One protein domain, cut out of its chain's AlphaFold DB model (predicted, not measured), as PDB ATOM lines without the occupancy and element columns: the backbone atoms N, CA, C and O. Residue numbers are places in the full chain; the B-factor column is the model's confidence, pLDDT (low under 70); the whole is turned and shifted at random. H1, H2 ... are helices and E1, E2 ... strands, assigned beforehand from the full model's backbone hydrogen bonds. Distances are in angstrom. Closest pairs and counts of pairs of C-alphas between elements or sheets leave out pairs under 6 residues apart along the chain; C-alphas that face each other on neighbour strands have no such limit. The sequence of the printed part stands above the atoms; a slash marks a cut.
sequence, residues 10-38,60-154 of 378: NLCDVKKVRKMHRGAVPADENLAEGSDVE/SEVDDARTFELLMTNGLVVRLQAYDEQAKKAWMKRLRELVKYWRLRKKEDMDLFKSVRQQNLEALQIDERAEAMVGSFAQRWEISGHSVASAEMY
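What this domain is: This is residues 10 to 38 and 60 to 154 of the 378 residues of an uncharacterized protein of Friedmanniomyces simplex (UniProt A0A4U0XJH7). One long straight helix, H2, makes the length of this domain; a small three-strand sheet, E1 to E3, packs with one face on the half of H2 nearer its first residue, and two short helices, H3 and H4, form a small hook at its other end. H1 sits beyond the sheet, away from H2, residues 136 to 141 stick out, and the last printed residues, 144 to 154, fold back beside H2. The printed part has 124 residues, with named elements in the order E1, H1, E2, E3, H2, H3, H4; the sheet runs E1, E2, E3, antiparallel throughout, and the class is mixed, helices and strands. The whole is extended, with a radius of gyration of the C-alphas of 23.9 A and spans of 70 by 28 by 21 A.

Where its parts are: E1, residues 14 to 19, begins at C-alpha 14 (82.698, 184.003, 209.442) and is 14.0 A long. H1 is residues 26 to 30, 8.2 A. E2, residues 67 to 72, is 16.2 A long, and E3, residues 77 to 81, 13.1 A. H2, residues 85 to 124, runs 58.4 A from C-alpha 85 (82.368, 203.280, 199.926) to C-alpha 124 (89.355, 165.181, 243.585). H3 is residues 128 to 137, 14.7 A, and H4 is residues 140 to 143, 5.4 A.

How they stand to each other: E1 and E2 are antiparallel at 158 degrees, with N 18 and O 69 within hydrogen-bond range at 2.9 A. E2 and E3 form a hairpin at 157 degrees, with N 70 and O 78 at 2.8 A. H2 is on the sheet at a height of 10.5 A, in two layers, a helix on one face of a sheet. It lies over E1 and E2 and runs along the strands, at 15 degrees to E1 on the local plane; the closest C-alphas of E1 and H2 are those of Val 17 and Arg 96, 6.3 A. H1 is not on the sheet. H2 and H3 are close but not clearly touching, Leu 121 and Glu 131 having the closest C-alphas at 7.3 A, and stand about perpendicular at 77 degrees. H2 and H4 are also close but not clearly touching, with the C-alphas of Leu 124 and Ile 143 closest at 7.5 A. In H2 every O i to N i+4 pair is within hydrogen-bond range, in H3 4 of 6, in H1 0 of 1 with 1 of 2 O i to N i+3 pairs; H4 is too short for an i+4 pair.

The domain as a whole: The C-alphas farthest apart, of Gly 34 and Trp 141, are 69.9 A apart. Residues 39 to 59 are not printed; C-alphas 38 and 60 are 12.3 A apart across this cut, in the link from H1 to E2. Of the links printed whole, none is long. The mean pLDDT of the printed part is 87.4; residues 36 and 38 are under 70.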
ATOM      1  N   ASN A  10      75.806 183.748 212.886       91.62
ATOM      2  CA  ASN A  10      76.862 183.584 213.874       91.62
ATOM      3  C   ASN A  10      78.203 184.119 213.346       91.62
ATOM      4  O   ASN A  10      78.835 183.521 212.473       91.62
ATOM      5  N   LEU A  11      78.693 185.215 213.930       93.25
ATOM      6  CA  LEU A  11      79.978 185.814 213.549       93.25
ATOM      7  C   LEU A  11      81.181 184.887 213.781       93.25
ATOM      8  O   LEU A  11      82.198 185.028 213.101       93.25
ATOM      9  N   CYS A  12      81.083 183.910 214.688       92.56
ATOM     10  CA  CYS A  12      82.157 182.933 214.883       92.56
ATOM     11  C   CYS A  12      82.374 182.061 213.634       92.56
ATOM     12  O   CYS A  12      83.505 181.631 213.372       92.56
ATOM     13  N   ASP A  13      81.329 181.877 212.825       91.88
ATOM     14  CA  ASP A  13      81.352 181.069 211.606       91.88
ATOM     15  C   ASP A  13      81.868 181.862 210.391       91.88
ATOM     16  O   ASP A  13      82.085 181.293 209.326       91.88
ATOM     17  N   VAL A  14      82.159 183.163 210.528       94.50
ATOM     18  CA  VAL A  14      82.698 184.003 209.442       94.50
ATOM     19  C   VAL A  14      84.205 183.810 209.310       94.50
ATOM     20  O   VAL A  14      84.997 184.374 210.060       94.50
ATOM     21  N   LYS A  15      84.669 183.004 208.353       93.62
ATOM     22  CA  LYS A  15      86.099 182.773 208.077       93.62
ATOM     23  C   LYS A  15      86.845 184.067 207.738       93.62
ATOM     24  O   LYS A  15      87.917 184.292 208.300       93.62
ATOM     25  N   LYS A  16      86.307 184.902 206.840       93.94
ATOM     26  CA  LYS A  16      86.963 186.143 206.384       93.94
ATOM     27  C   LYS A  16      85.950 187.187 205.908       93.94
ATOM     28  O   LYS A  16      84.993 186.844 205.229       93.94
ATOM     29  N   VAL A  17      86.239 188.460 206.185       95.06
ATOM     30  CA  VAL A  17      85.536 189.622 205.610       95.06
ATOM     31  C   VAL A  17      86.391 190.222 204.489       95.06
ATOM     32  O   VAL A  17      87.500 190.721 204.745       95.06
ATOM     33  N   ARG A  18      85.912 190.162 203.243       93.25
ATOM     34  CA  ARG A  18      86.666 190.555 202.036       93.25
ATOM     35  C   ARG A  18      85.846 191.455 201.108       93.25
ATOM     36  O   ARG A  18      84.649 191.613 201.302       93.25
ATOM     37  N   LYS A  19      86.518 192.094 200.148       91.81
ATOM     38  CA  LYS A  19      85.838 192.830 199.071       91.81
ATOM     39  C   LYS A  19      85.090 191.830 198.182       91.81
ATOM     40  O   LYS A  19      85.517 190.676 198.121       91.81
ATOM     41  N   MET A  20      84.021 192.281 197.530       86.81
ATOM     42  CA  MET A  20      83.306 191.477 196.541       86.81
ATOM     43  C   MET A  20      84.262 190.972 195.457       86.81
ATOM     44  O   MET A  20      85.193 191.678 195.063       86.81
ATOM     45  N   HIS A  21      84.055 189.730 195.029       82.00
ATOM     46  CA  HIS A  21      84.793 189.139 193.923       82.00
ATOM     47  C   HIS A  21      83.804 188.413 193.014       82.00
ATOM     48  O   HIS A  21      83.231 187.404 193.422       82.00
ATOM     49  N   ARG A  22      83.610 188.919 191.791       80.06
ATOM     50  CA  ARG A  22      82.762 188.262 190.788       80.06
ATOM     51  C   ARG A  22      83.362 186.913 190.370       80.06
ATOM     52  O   ARG A  22      84.583 186.734 190.380       80.06
ATOM     53  N   GLY A  23      82.496 185.953 190.056       74.88
ATOM     54  CA  GLY A  23      82.853 184.572 189.718       74.88
ATOM     55  C   GLY A  23      83.247 183.700 190.919       74.88
ATOM     56  O   GLY A  23      83.789 182.614 190.733       74.88
ATOM     57  N   ALA A  24      83.017 184.159 192.153       71.81
ATOM     58  CA  ALA A  24      83.322 183.390 193.359       71.81
ATOM     59  C   ALA A  24      82.226 182.371 193.706       71.81
ATOM     60  O   ALA A  24      82.509 181.382 194.386       71.81
ATOM     61  N   VAL A  25      80.988 182.608 193.264       75.12
ATOM     62  CA  VAL A  25      79.863 181.678 193.424       75.12
ATOM     63  C   VAL A  25      79.051 181.587 192.126       75.12
ATOM     64  O   VAL A  25      78.976 182.572 191.399       75.12
ATOM     65  N   PRO A  26      78.386 180.449 191.839       73.62
ATOM     66  CA  PRO A  26      77.563 180.295 190.632       73.62
ATOM     67  C   PRO A  26      76.440 181.331 190.494       73.62
ATOM     68  O   PRO A  26      75.972 181.597 189.396       73.62
ATOM     69  N   ALA A  27      76.008 181.939 191.603       72.75
ATOM     70  CA  ALA A  27      75.013 183.008 191.583       72.75
ATOM     71  C   ALA A  27      75.502 184.282 190.861       72.75
ATOM     72  O   ALA A  27      74.678 185.111 190.491       72.75
ATOM     73  N   ASP A  28      76.812 184.432 190.637       73.31
ATOM     74  CA  ASP A  28      77.423 185.630 190.037       73.31
ATOM     75  C   ASP A  28      77.096 185.790 188.561       73.31
ATOM     76  O   ASP A  28      77.100 186.908 188.060       73.31
ATOM     77  N   GLU A  29      76.792 184.687 187.879       72.94
ATOM     78  CA  GLU A  29      76.415 184.685 186.463       72.94
ATOM     79  C   GLU A  29      75.093 185.425 186.220       72.94
ATOM     80  O   GLU A  29      74.870 185.950 185.134       72.94
ATOM     81  N   ASN A  30      74.243 185.509 187.248       74.25
ATOM     82  CA  ASN A  30      72.925 186.135 187.178       74.25
ATOM     83  C   ASN A  30      72.893 187.550 187.789       74.25
ATOM     84  O   ASN A  30      71.813 188.125 187.899       74.25
ATOM     85  N   LEU A  31      74.038 188.097 188.222       76.31
ATOM     86  CA  LEU A  31      74.134 189.406 188.882       76.31
ATOM     87  C   LEU A  31      74.757 190.448 187.949       76.31
ATOM     88  O   LEU A  31      75.939 190.366 187.605       76.31
ATOM     89  N   ALA A  32      73.986 191.471 187.586       78.00
ATOM     90  CA  ALA A  32      74.477 192.628 186.847       78.00
ATOM     91  C   ALA A  32      75.223 193.614 187.770       78.00
ATOM     92  O   ALA A  32      75.180 193.524 189.000       78.00
ATOM     93  N   GLU A  33      75.998 194.520 187.181       77.12
ATOM     94  CA  GLU A  33      76.598 195.649 187.897       77.12
ATOM     95  C   GLU A  33      75.628 196.827 187.857       77.12
ATOM     96  O   GLU A  33      75.225 197.241 186.773       77.12
ATOM     97  N   GLY A  34      75.255 197.351 189.025       77.62
ATOM     98  CA  GLY A  34      74.290 198.445 189.122       77.62
ATOM     99  C   GLY A  34      74.038 198.892 190.557       77.62
ATOM    100  O   GLY A  34      74.638 198.377 191.498       77.62
ATOM    101  N   SER A  35      73.189 199.902 190.741       74.06
ATOM    102  CA  SER A  35      72.985 200.566 192.039       74.06
ATOM    103  C   SER A  35      71.567 200.448 192.590       74.06
ATOM    104  O   SER A  35      71.233 201.181 193.517       74.06
ATOM    105  N   ASP A  36      70.771 199.527 192.053       68.62
ATOM    106  CA  ASP A  36      69.320 199.394 192.263       68.62
ATOM    107  C   ASP A  36      68.885 199.023 193.692       68.62
ATOM    108  O   ASP A  36      67.700 198.858 193.970       68.62
ATOM    109  N   VAL A  37      69.827 198.913 194.631       70.50
ATOM    110  CA  VAL A  37      69.519 198.675 196.042       70.50
ATOM    111  C   VAL A  37      68.945 199.950 196.665       70.50
ATOM    112  O   VAL A  37      69.667 200.912 196.939       70.50
ATOM    113  N   GLU A  38      67.640 199.944 196.926       67.88
ATOM    114  CA  GLU A  38      66.951 201.022 197.629       67.88
ATOM    115  C   GLU A  38      67.263 200.972 199.135       67.88
ATOM    116  O   GLU A  38      66.834 200.077 199.859       67.88
ATOM    117  N   SER A  60      68.724 192.145 191.259       75.19
ATOM    118  CA  SER A  60      69.461 191.667 190.080       75.19
ATOM    119  C   SER A  60      70.778 192.410 189.863       75.19
ATOM    120  O   SER A  60      71.644 191.905 189.150       75.19
ATOM    121  N   GLU A  61      70.945 193.581 190.481       80.12
ATOM    122  CA  GLU A  61      72.104 194.452 190.296       80.12
ATOM    123  C   GLU A  61      72.772 194.792 191.632       80.12
ATOM    124  O   GLU A  61      72.102 194.984 192.648       80.12
ATOM    125  N   VAL A  62      74.104 194.849 191.635       82.44
ATOM    126  CA  VAL A  62      74.916 195.159 192.824       82.44
ATOM    127  C   VAL A  62      76.092 196.031 192.438       82.44
ATOM    128  O   VAL A  62      76.706 195.849 191.384       82.44
ATOM    129  N   ASP A  63      76.441 196.940 193.341       85.00
ATOM    130  CA  ASP A  63      77.578 197.832 193.175       85.00
ATOM    131  C   ASP A  63      78.808 197.191 193.826       85.00
ATOM    132  O   ASP A  63      78.939 197.148 195.058       85.00
ATOM    133  N   ASP A  64      79.729 196.690 193.009       85.12
ATOM    134  CA  ASP A  64      80.956 196.023 193.455       85.12
ATOM    135  C   ASP A  64      81.829 196.931 194.342       85.12
ATOM    136  O   ASP A  64      82.488 196.472 195.289       85.12
ATOM    137  N   ALA A  65      81.830 198.241 194.073       86.81
ATOM    138  CA  ALA A  65      82.591 199.216 194.837       86.81
ATOM    139  C   ALA A  65      81.973 199.468 196.217       86.81
ATOM    140  O   ALA A  65      82.708 199.803 197.149       86.81
ATOM    141  N   ARG A  66      80.675 199.235 196.412       89.44
ATOM    142  CA  ARG A  66      79.998 199.371 197.716       89.44
ATOM    143  C   ARG A  66      79.690 198.043 198.410       89.44
ATOM    144  O   ARG A  66      79.357 198.042 199.597       89.44
ATOM    145  N   THR A  67      79.924 196.922 197.740       90.62
ATOM    146  CA  THR A  67      79.637 195.580 198.260       90.62
ATOM    147  C   THR A  67      80.849 194.911 198.908       90.62
ATOM    148  O   THR A  67      82.004 195.028 198.474       90.62
ATOM    149  N   PHE A  68      80.595 194.182 199.991       93.25
ATOM    150  CA  PHE A  68      81.577 193.332 200.653       93.25
ATOM    151  C   PHE A  68      80.989 191.962 200.996       93.25
ATOM    152  O   PHE A  68      79.777 191.764 201.039       93.25
ATOM    153  N   GLU A  69      81.879 191.000 201.231       93.44
ATOM    154  CA  GLU A  69      81.539 189.593 201.415       93.44
ATOM    155  C   GLU A  69      81.964 189.071 202.789       93.44
ATOM    156  O   GLU A  69      83.094 189.301 203.246       93.44
ATOM    157  N   LEU A  70      81.078 188.285 203.403       94.44
ATOM    158  CA  LEU A  70      81.374 187.420 204.540       94.44
ATOM    159  C   LEU A  70      81.528 185.989 204.029       94.44
ATOM    160  O   LEU A  70      80.549 185.326 203.693       94.44
ATOM    161  N   LEU A  71      82.768 185.509 203.967       93.06
ATOM    162  CA  LEU A  71      83.052 184.111 203.664       93.06
ATOM    163  C   LEU A  71      82.877 183.290 204.940       93.06
ATOM    164  O   LEU A  71      83.631 183.483 205.897       93.06
ATOM    165  N   MET A  72      81.928 182.365 204.938       93.00
ATOM    166  CA  MET A  72      81.632 181.467 206.051       93.00
ATOM    167  C   MET A  72      82.604 180.273 206.084       93.00
ATOM    168  O   MET A  72      83.241 179.927 205.086       93.00
ATOM    169  N   THR A  73      82.743 179.612 207.232       91.19
ATOM    170  CA  THR A  73      83.582 178.408 207.413       91.19
ATOM    171  C   THR A  73      83.106 177.227 206.575       91.19
ATOM    172  O   THR A  73      83.918 176.416 206.141       91.19
ATOM    173  N   ASN A  74      81.805 177.165 206.305       89.19
ATOM    174  CA  ASN A  74      81.173 176.150 205.468       89.19
ATOM    175  C   ASN A  74      81.312 176.414 203.952       89.19
ATOM    176  O   ASN A  74      80.782 175.645 203.155       89.19
ATOM    177  N   GLY A  75      82.009 177.488 203.561       88.81
ATOM    178  CA  GLY A  75      82.248 177.866 202.167       88.81
ATOM    179  C   GLY A  75      81.163 178.742 201.537       88.81
ATOM    180  O   GLY A  75      81.373 179.231 200.432       88.81
ATOM    181  N   LEU A  76      80.041 178.984 202.223       90.19
ATOM    182  CA  LEU A  76      79.009 179.908 201.746       90.19
ATOM    183  C   LEU A  76      79.458 181.369 201.885       90.19
ATOM    184  O   LEU A  76      80.333 181.697 202.690       90.19
ATOM    185  N   VAL A  77      78.840 182.250 201.101       90.62
ATOM    186  CA  VAL A  77      79.166 183.679 201.050       90.62
ATOM    187  C   VAL A  77      77.907 184.498 201.307       90.62
ATOM    188  O   VAL A  77      76.881 184.255 200.680       90.62
ATOM    189  N   VAL A  78      77.997 185.473 202.212       90.50
ATOM    190  CA  VAL A  78      76.975 186.521 202.392       90.50
ATOM    191  C   VAL A  78      77.475 187.794 201.743       90.50
ATOM    192  O   VAL A  78      78.619 188.184 201.985       90.50
ATOM    193  N   ARG A  79      76.621 188.452 200.964       88.50
ATOM    194  CA  ARG A  79      76.902 189.753 200.360       88.50
ATOM    195  C   ARG A  79      76.107 190.829 201.054       88.50
ATOM    196  O   ARG A  79      74.929 190.642 201.328       88.50
ATOM    197  N   LEU A  80      76.783 191.927 201.346       90.25
ATOM    198  CA  LEU A  80      76.195 193.093 201.980       90.25
ATOM    199  C   LEU A  80      76.652 194.319 201.195       90.25
ATOM    200  O   LEU A  80      77.859 194.545 201.048       90.25
ATOM    201  N   GLN A  81      75.697 195.096 200.691       89.81
ATOM    202  CA  GLN A  81      75.968 196.374 200.044       89.81
ATOM    203  C   GLN A  81      75.822 197.498 201.070       89.81
ATOM    204  O   GLN A  81      74.833 197.567 201.796       89.81
ATOM    205  N   ALA A  82      76.832 198.360 201.168       90.50
ATOM    206  CA  ALA A  82      76.769 199.555 202.001       90.50
ATOM    207  C   ALA A  82      76.211 200.748 201.209       90.50
ATOM    208  O   ALA A  82      76.290 200.777 199.983       90.50
ATOM    209  N   TYR A  83      75.720 201.763 201.923       87.38
ATOM    210  CA  TYR A  83      75.237 203.010 201.323       87.38
ATOM    211  C   TYR A  83      76.313 203.709 200.468       87.38
ATOM    212  O   TYR A  83      76.056 204.096 199.327       87.38
ATOM    213  N   ASP A  84      77.542 203.802 200.988       89.69
ATOM    214  CA  ASP A  84      78.695 204.402 200.313       89.69
ATOM    215  C   ASP A  84      79.998 203.593 200.533       89.69
ATOM    216  O   ASP A  84      80.064 202.629 201.310       89.69
ATOM    217  N   GLU A  85      81.076 203.974 199.835       91.12
ATOM    218  CA  GLU A  85      82.368 203.280 199.926       91.12
ATOM    219  C   GLU A  85      83.067 203.477 201.290       91.12
ATOM    220  O   GLU A  85      83.853 202.625 201.727       91.12
ATOM    221  N   GLN A  86      82.801 204.591 201.981       93.75
ATOM    222  CA  GLN A  86      83.385 204.890 203.291       93.75
ATOM    223  C   GLN A  86      82.751 204.007 204.373       93.75
ATOM    224  O   GLN A  86      83.463 203.363 205.148       93.75
ATOM    225  N   ALA A  87      81.427 203.891 204.359       93.12
ATOM    226  CA  ALA A  87      80.611 202.991 205.148       93.12
ATOM    227  C   ALA A  87      81.025 201.544 204.895       93.12
ATOM    228  O   ALA A  87      81.263 200.822 205.860       93.12
ATOM    229  N   LYS A  88      81.233 201.129 203.634       94.12
ATOM    230  CA  LYS A  88      81.795 199.803 203.322       94.12
ATOM    231  C   LYS A  88      83.109 199.571 204.070       94.12
ATOM    232  O   LYS A  88      83.267 198.568 204.766       94.12
ATOM    233  N   LYS A  89      84.070 200.496 203.951       94.88
ATOM    234  CA  LYS A  89      85.381 200.393 204.622       94.88
ATOM    235  C   LYS A  89      85.227 200.329 206.149       94.88
ATOM    236  O   LYS A  89      85.888 199.504 206.785       94.88
ATOM    237  N   ALA A  90      84.338 201.139 206.726       96.06
ATOM    238  CA  ALA A  90      84.055 201.163 208.159       96.06
ATOM    239  C   ALA A  90      83.421 199.851 208.655       96.06
ATOM    240  O   ALA A  90      83.912 199.264 209.624       96.06
ATOM    241  N   TRP A  91      82.395 199.351 207.960       95.69
ATOM    242  CA  TRP A  91      81.747 198.067 208.239       95.69
ATOM    243  C   TRP A  91      82.742 196.917 208.171       95.69
ATOM    244  O   TRP A  91      82.854 196.141 209.117       95.69
ATOM    245  N   MET A  92      83.538 196.846 207.104       96.31
ATOM    246  CA  MET A  92      84.555 195.808 206.956       96.31
ATOM    247  C   MET A  92      85.586 195.831 208.091       96.31
ATOM    248  O   MET A  92      85.991 194.768 208.560       96.31
ATOM    249  N   LYS A  93      86.032 197.016 208.533       96.94
ATOM    250  CA  LYS A  93      86.973 197.145 209.656       96.94
ATOM    251  C   LYS A  93      86.346 196.632 210.956       96.94
ATOM    252  O   LYS A  93      86.891 195.714 211.566       96.94
ATOM    253  N   ARG A  94      85.174 197.157 211.327       96.81
ATOM    254  CA  ARG A  94      84.478 196.805 212.576       96.81
ATOM    255  C   ARG A  94      84.059 195.337 212.615       96.81
ATOM    256  O   ARG A  94      84.245 194.675 213.628       96.81
ATOM    257  N   LEU A  95      83.563 194.786 211.507       96.38
ATOM    258  CA  LEU A  95      83.186 193.372 211.432       96.38
ATOM    259  C   LEU A  95      84.391 192.446 211.599       96.38
ATOM    260  O   LEU A  95      84.274 191.424 212.263       96.38
ATOM    261  N   ARG A  96      85.566 192.793 211.057       96.75
ATOM    262  CA  ARG A  96      86.789 192.005 211.297       96.75
ATOM    263  C   ARG A  96      87.191 192.013 212.764       96.75
ATOM    264  O   ARG A  96      87.560 190.965 213.289       96.75
ATOM    265  N   GLU A  97      87.126 193.176 213.406       96.75
ATOM    266  CA  GLU A  97      87.416 193.327 214.833       96.75
ATOM    267  C   GLU A  97      86.430 192.506 215.676       96.75
ATOM    268  O   GLU A  97      86.865 191.729 216.523       96.75
ATOM    269  N   LEU A  98      85.128 192.570 215.372       96.19
ATOM    270  CA  LEU A  98      84.090 191.784 216.048       96.19
ATOM    271  C   LEU A  98      84.257 190.276 215.834       96.19
ATOM    272  O   LEU A  98      84.201 189.518 216.796       96.19
ATOM    273  N   VAL A  99      84.497 189.824 214.599       96.50
ATOM    274  CA  VAL A  99      84.738 188.401 214.297       96.50
ATOM    275  C   VAL A  99      85.962 187.895 215.058       96.50
ATOM    276  O   VAL A  99      85.926 186.804 215.627       96.50
ATOM    277  N   LYS A 100      87.044 188.684 215.103       96.31
ATOM    278  CA  LYS A 100      88.242 188.342 215.877       96.31
ATOM    279  C   LYS A 100      87.923 188.262 217.370       96.31
ATOM    280  O   LYS A 100      88.264 187.263 217.997       96.31
ATOM    281  N   TYR A 101      87.263 189.282 217.913       96.56
ATOM    282  CA  TYR A 101      86.893 189.350 219.323       96.56
ATOM    283  C   TYR A 101      86.033 188.155 219.736       96.56
ATOM    284  O   TYR A 101      86.423 187.415 220.631       96.56
ATOM    285  N   TRP A 102      84.915 187.901 219.049       94.25
ATOM    286  CA  TRP A 102      83.977 186.844 219.435       94.25
ATOM    287  C   TRP A 102      84.571 185.442 219.318       94.25
ATOM    288  O   TRP A 102      84.267 184.582 220.140       94.25
ATOM    289  N   ARG A 103      85.469 185.209 218.355       93.88
ATOM    290  CA  ARG A 103      86.220 183.948 218.273       93.88
ATOM    291  C   ARG A 103      87.165 183.757 219.446       93.88
ATOM    292  O   ARG A 103      87.203 182.669 220.008       93.88
ATOM    293  N   LEU A 104      87.924 184.796 219.792       95.31
ATOM    294  CA  LEU A 104      88.837 184.750 220.931       95.31
ATOM    295  C   LEU A 104      88.062 184.584 222.235       95.31
ATOM    296  O   LEU A 104      88.401 183.704 223.010       95.31
ATOM    297  N   ARG A 105      86.976 185.339 222.417       92.44
ATOM    298  CA  ARG A 105      86.110 185.262 223.593       92.44
ATOM    299  C   ARG A 105      85.473 183.881 223.752       92.44
ATOM    300  O   ARG A 105      85.538 183.303 224.826       92.44
ATOM    301  N   LYS A 106      84.918 183.311 222.675       91.38
ATOM    302  CA  LYS A 106      84.341 181.956 222.700       91.38
ATOM    303  C   LYS A 106      85.398 180.892 223.003       91.38
ATOM    304  O   LYS A 106      85.107 179.926 223.700       91.38
ATOM    305  N   LYS A 107      86.609 181.053 222.463       92.69
ATOM    306  CA  LYS A 107      87.729 180.160 222.760       92.69
ATOM    307  C   LYS A 107      88.137 180.268 224.231       92.69
ATOM    308  O   LYS A 107      88.234 179.245 224.885       92.69
ATOM    309  N   GLU A 108      88.321 181.484 224.735       93.62
ATOM    310  CA  GLU A 108      88.665 181.763 226.131       93.62
ATOM    311  C   GLU A 108      87.624 181.185 227.098       93.62
ATOM    312  O   GLU A 108      88.001 180.527 228.058       93.62
ATOM    313  N   ASP A 109      86.328 181.335 226.807       90.88
ATOM    314  CA  ASP A 109      85.259 180.736 227.617       90.88
ATOM    315  C   ASP A 109      85.351 179.207 227.663       90.88
ATOM    316  O   ASP A 109      85.218 178.608 228.730       90.88
ATOM    317  N   MET A 110      85.632 178.561 226.527       91.12
ATOM    318  CA  MET A 110      85.826 177.109 226.485       91.12
ATOM    319  C   MET A 110      87.124 176.663 227.164       91.12
ATOM    320  O   MET A 110      87.143 175.614 227.808       91.12
ATOM    321  N   ASP A 111      88.203 177.432 227.026       93.56
ATOM    322  CA  ASP A 111      89.487 177.156 227.669       93.56
ATOM    323  C   ASP A 111      89.354 177.286 229.195       93.56
ATOM    324  O   ASP A 111      89.808 176.403 229.927       93.56
ATOM    325  N   LEU A 112      88.634 178.305 229.681       92.94
ATOM    326  CA  LEU A 112      88.285 178.457 231.092       92.94
ATOM    327  C   LEU A 112      87.469 177.255 231.580       92.94
ATOM    328  O   LEU A 112      87.846 176.630 232.572       92.94
ATOM    329  N   PHE A 113      86.410 176.879 230.858       91.44
ATOM    330  CA  PHE A 113      85.556 175.739 231.203       91.44
ATOM    331  C   PHE A 113      86.372 174.440 231.338       91.44
ATOM    332  O   PHE A 113      86.217 173.693 232.306       91.44
ATOM    333  N   LYS A 114      87.292 174.183 230.399       92.56
ATOM    334  CA  LYS A 114      88.207 173.032 230.449       92.56
ATOM    335  C   LYS A 114      89.196 173.116 231.603       92.56
ATOM    336  O   LYS A 114      89.425 172.108 232.262       92.56
ATOM    337  N   SER A 115      89.772 174.290 231.853       94.06
ATOM    338  CA  SER A 115      90.759 174.473 232.921       94.06
ATOM    339  C   SER A 115      90.158 174.228 234.306       94.06
ATOM    340  O   SER A 115      90.763 173.530 235.114       94.06
ATOM    341  N   VAL A 116      88.934 174.711 234.552       93.19
ATOM    342  CA  VAL A 116      88.205 174.487 235.810       93.19
ATOM    343  C   VAL A 116      87.883 173.006 235.982       93.19
ATOM    344  O   VAL A 116      88.083 172.454 237.061       93.19
ATOM    345  N   ARG A 117      87.434 172.334 234.913       92.19
ATOM    346  CA  ARG A 117      87.211 170.883 234.943       92.19
ATOM    347  C   ARG A 117      88.496 170.130 235.280       92.19
ATOM    348  O   ARG A 117      88.476 169.304 236.182       92.19
ATOM    349  N   GLN A 118      89.605 170.452 234.616       92.81
ATOM    350  CA  GLN A 118      90.895 169.803 234.852       92.81
ATOM    351  C   GLN A 118      91.365 169.967 236.304       92.81
ATOM    352  O   GLN A 118      91.718 168.980 236.942       92.81
ATOM    353  N   GLN A 119      91.295 171.185 236.853       93.44
ATOM    354  CA  GLN A 119      91.639 171.448 238.256       93.44
ATOM    355  C   GLN A 119      90.775 170.628 239.221       93.44
ATOM    356  O   GLN A 119      91.285 170.098 240.203       93.44
ATOM    357  N   ASN A 120      89.481 170.482 238.929       92.31
ATOM    358  CA  ASN A 120      88.571 169.693 239.758       92.31
ATOM    359  C   ASN A 120      88.851 168.191 239.684       92.31
ATOM    360  O   ASN A 120      88.781 167.519 240.710       92.31
ATOM    361  N   LEU A 121      89.194 167.666 238.504       92.38
ATOM    362  CA  LEU A 121      89.609 166.268 238.347       92.38
ATOM    363  C   LEU A 121      90.884 165.979 239.151       92.38
ATOM    364  O   LEU A 121      90.950 164.984 239.871       92.38
ATOM    365  N   GLU A 122      91.866 166.881 239.087       93.56
ATOM    366  CA  GLU A 122      93.124 166.769 239.831       93.56
ATOM    367  C   GLU A 122      92.913 166.867 241.346       93.56
ATOM    368  O   GLU A 122      93.428 166.034 242.093       93.56
ATOM    369  N   ALA A 123      92.130 167.845 241.805       92.00
ATOM    370  CA  ALA A 123      91.884 168.067 243.228       92.00
ATOM    371  C   ALA A 123      91.077 166.932 243.876       92.00
ATOM    372  O   ALA A 123      91.330 166.580 245.028       92.00
ATOM    373  N   LEU A 124      90.139 166.336 243.135       90.38
ATOM    374  CA  LEU A 124      89.355 165.181 243.585       90.38
ATOM    375  C   LEU A 124      90.064 163.840 243.339       90.38
ATOM    376  O   LEU A 124      89.580 162.817 243.813       90.38
ATOM    377  N   GLN A 125      91.192 163.836 242.620       91.12
ATOM    378  CA  GLN A 125      91.925 162.632 242.210       91.12
ATOM    379  C   GLN A 125      91.052 161.626 241.442       91.12
ATOM    380  O   GLN A 125      91.144 160.413 241.644       91.12
ATOM    381  N   ILE A 126      90.202 162.133 240.549       91.56
ATOM    382  CA  ILE A 126      89.291 161.328 239.730       91.56
ATOM    383  C   ILE A 126      89.573 161.516 238.242       91.56
ATOM    384  O   ILE A 126      90.081 162.550 237.810       91.56
ATOM    385  N   ASP A 127      89.217 160.515 237.443       89.38
ATOM    386  CA  ASP A 127      89.241 160.612 235.987       89.38
ATOM    387  C   ASP A 127      87.892 161.113 235.429       89.38
ATOM    388  O   ASP A 127      86.899 161.258 236.144       89.38
ATOM    389  N   GLU A 128      87.838 161.374 234.119       84.12
ATOM    390  CA  GLU A 128      86.610 161.811 233.435       84.12
ATOM    391  C   GLU A 128      85.466 160.781 233.555       84.12
ATOM    392  O   GLU A 128      84.287 161.136 233.522       84.12
ATOM    393  N   ARG A 129      85.779 159.490 233.705       82.50
ATOM    394  CA  ARG A 129      84.752 158.458 233.878       82.50
ATOM    395  C   ARG A 129      84.120 158.544 235.268       82.50
ATOM    396  O   ARG A 129      82.896 158.510 235.383       82.50
ATOM    397  N   ALA A 130      84.940 158.664 236.304       86.44
ATOM    398  CA  ALA A 130      84.498 158.834 237.678       86.44
ATOM    399  C   ALA A 130      83.797 160.183 237.885       86.44
ATOM    400  O   ALA A 130      82.846 160.244 238.658       86.44
ATOM    401  N   GLU A 131      84.167 161.235 237.147       87.75
ATOM    402  CA  GLU A 131      83.484 162.535 237.175       87.75
ATOM    403  C   GLU A 131      81.976 162.425 236.922       87.75
ATOM    404  O   GLU A 131      81.187 163.064 237.623       87.75
ATOM    405  N   ALA A 132      81.558 161.602 235.954       82.19
ATOM    406  CA  ALA A 132      80.143 161.404 235.647       82.19
ATOM    407  C   ALA A 132      79.385 160.780 236.832       82.19
ATOM    408  O   ALA A 132      78.249 161.166 237.112       82.19
ATOM    409  N   MET A 133      80.016 159.855 237.561       81.81
ATOM    410  CA  MET A 133      79.428 159.192 238.729       81.81
ATOM    411  C   MET A 133      79.442 160.101 239.964       81.81
ATOM    412  O   MET A 133      78.391 160.342 240.562       81.81
ATOM    413  N   VAL A 134      80.605 160.654 240.313       85.25
ATOM    414  CA  VAL A 134      80.788 161.580 241.443       85.25
ATOM    415  C   VAL A 134      79.874 162.784 241.273       85.25
ATOM    416  O   VAL A 134      79.105 163.138 242.157       85.25
ATOM    417  N   GLY A 135      79.858 163.362 240.080       78.69
ATOM    418  CA  GLY A 135      79.015 164.494 239.763       78.69
ATOM    419  C   GLY A 135      77.505 164.234 239.823       78.69
ATOM    420  O   GLY A 135      76.717 165.181 239.906       78.69
ATOM    421  N   SER A 136      77.099 162.973 239.746       77.00
ATOM    422  CA  SER A 136      75.696 162.570 239.747       77.00
ATOM    423  C   SER A 136      75.193 162.180 241.132       77.00
ATOM    424  O   SER A 136      74.041 162.462 241.454       77.00
ATOM    425  N   PHE A 137      76.049 161.548 241.940       81.00
ATOM    426  CA  PHE A 137      75.628 160.857 243.159       81.00
ATOM    427  C   PHE A 137      76.426 161.223 244.410       81.00
ATOM    428  O   PHE A 137      75.940 160.954 245.510       81.00
ATOM    429  N   ALA A 138      77.618 161.813 244.278       83.38
ATOM    430  CA  ALA A 138      78.404 162.166 245.453       83.38
ATOM    431  C   ALA A 138      77.731 163.302 246.228       83.38
ATOM    432  O   ALA A 138      77.091 164.207 245.673       83.38
ATOM    433  N   GLN A 139      77.847 163.222 247.546       82.44
ATOM    434  CA  GLN A 139      77.211 164.180 248.432       82.44
ATOM    435  C   GLN A 139      77.960 165.505 248.390       82.44
ATOM    436  O   GLN A 139      79.180 165.557 248.245       82.44
ATOM    437  N   ARG A 140      77.241 166.618 248.577       79.25
ATOM    438  CA  ARG A 140      77.854 167.955 248.485       79.25
ATOM    439  C   ARG A 140      79.062 168.107 249.410       79.25
ATOM    440  O   ARG A 140      80.037 168.722 249.001       79.25
ATOM    441  N   TRP A 141      79.023 167.550 250.618       80.00
ATOM    442  CA  TRP A 141      80.126 167.653 251.581       80.00
ATOM    443  C   TRP A 141      81.381 166.868 251.161       80.00
ATOM    444  O   TRP A 141      82.475 167.267 251.543       80.00
ATOM    445  N   GLU A 142      81.250 165.828 250.331       80.75
ATOM    446  CA  GLU A 142      82.381 165.058 249.786       80.75
ATOM    447  C   GLU A 142      83.146 165.863 248.722       80.75
ATOM    448  O   GLU A 142      84.353 165.704 248.561       80.75
ATOM    449  N   ILE A 143      82.450 166.758 248.010       84.25
ATOM    450  CA  ILE A 143      82.988 167.495 246.854       84.25
ATOM    451  C   ILE A 143      83.335 168.955 247.200       84.25
ATOM    452  O   ILE A 143      84.295 169.524 246.678       84.25
ATOM    453  N   SER A 144      82.550 169.603 248.067       76.94
ATOM    454  CA  SER A 144      82.603 171.066 248.255       76.94
ATOM    455  C   SER A 144      83.879 171.553 248.945       76.94
ATOM    456  O   SER A 144      84.214 172.724 248.819       76.94
ATOM    457  N   GLY A 145      84.596 170.681 249.663       79.12
ATOM    458  CA  GLY A 145      85.878 171.020 250.294       79.12
ATOM    459  C   GLY A 145      87.085 170.942 249.354       79.12
ATOM    460  O   GLY A 145      88.145 171.468 249.684       79.12
ATOM    461  N   HIS A 146      86.928 170.296 248.195       82.25
ATOM    462  CA  HIS A 146      88.029 169.961 247.286       82.25
ATOM    463  C   HIS A 146      87.822 170.475 245.856       82.25
ATOM    464  O   HIS A 146      88.767 170.486 245.077       82.25
ATOM    465  N   SER A 147      86.613 170.913 245.495       86.06
ATOM    466  CA  SER A 147      86.329 171.465 244.168       86.06
ATOM    467  C   SER A 147      86.422 172.992 244.133       86.06
ATOM    468  O   SER A 147      86.157 173.692 245.108       86.06
ATOM    469  N   VAL A 148      86.794 173.508 242.966       86.56
ATOM    470  CA  VAL A 148      86.927 174.923 242.639       86.56
ATOM    471  C   VAL A 148      85.821 175.316 241.660       86.56
ATOM    472  O   VAL A 148      85.539 174.619 240.679       86.56
ATOM    473  N   ALA A 149      85.203 176.470 241.904       86.19
ATOM    474  CA  ALA A 149      84.265 177.109 240.989       86.19
ATOM    475  C   ALA A 149      84.830 178.462 240.533       86.19
ATOM    476  O   ALA A 149      85.237 179.279 241.357       86.19
ATOM    477  N   SER A 150      84.846 178.713 239.222       87.62
ATOM    478  CA  SER A 150      85.295 180.001 238.679       87.62
ATOM    479  C   SER A 150      84.165 181.030 238.688       87.62
ATOM    480  O   SER A 150      83.105 180.805 238.105       87.62
ATOM    481  N   ALA A 151      84.411 182.198 239.286       85.50
ATOM    482  CA  ALA A 151      83.478 183.326 239.249       85.50
ATOM    483  C   ALA A 151      83.300 183.902 237.831       85.50
ATOM    484  O   ALA A 151      82.229 184.403 237.491       85.50
ATOM    485  N   GLU A 152      84.322 183.794 236.978       84.69
ATOM    486  CA  GLU A 152      84.276 184.272 235.589       84.69
ATOM    487  C   GLU A 152      83.342 183.419 234.723       84.69
ATOM    488  O   GLU A 152      82.670 183.927 233.820       84.69
ATOM    489  N   MET A 153      83.243 182.126 235.042       81.50
ATOM    490  CA  MET A 153      82.346 181.195 234.366       81.50
ATOM    491  C   MET A 153      80.875 181.502 234.678       81.50
ATOM    492  O   MET A 153      80.035 181.427 233.787       81.50
ATOM    493  N   TYR A 154      80.558 181.916 235.909       76.38
ATOM    494  CA  TYR A 154      79.189 182.171 236.373       76.38
ATOM    495  C   TYR A 154      78.895 183.668 236.550       76.38
ATOM    496  O   TYR A 154      78.458 184.123 237.604       76.38
TER     497      TYR A 154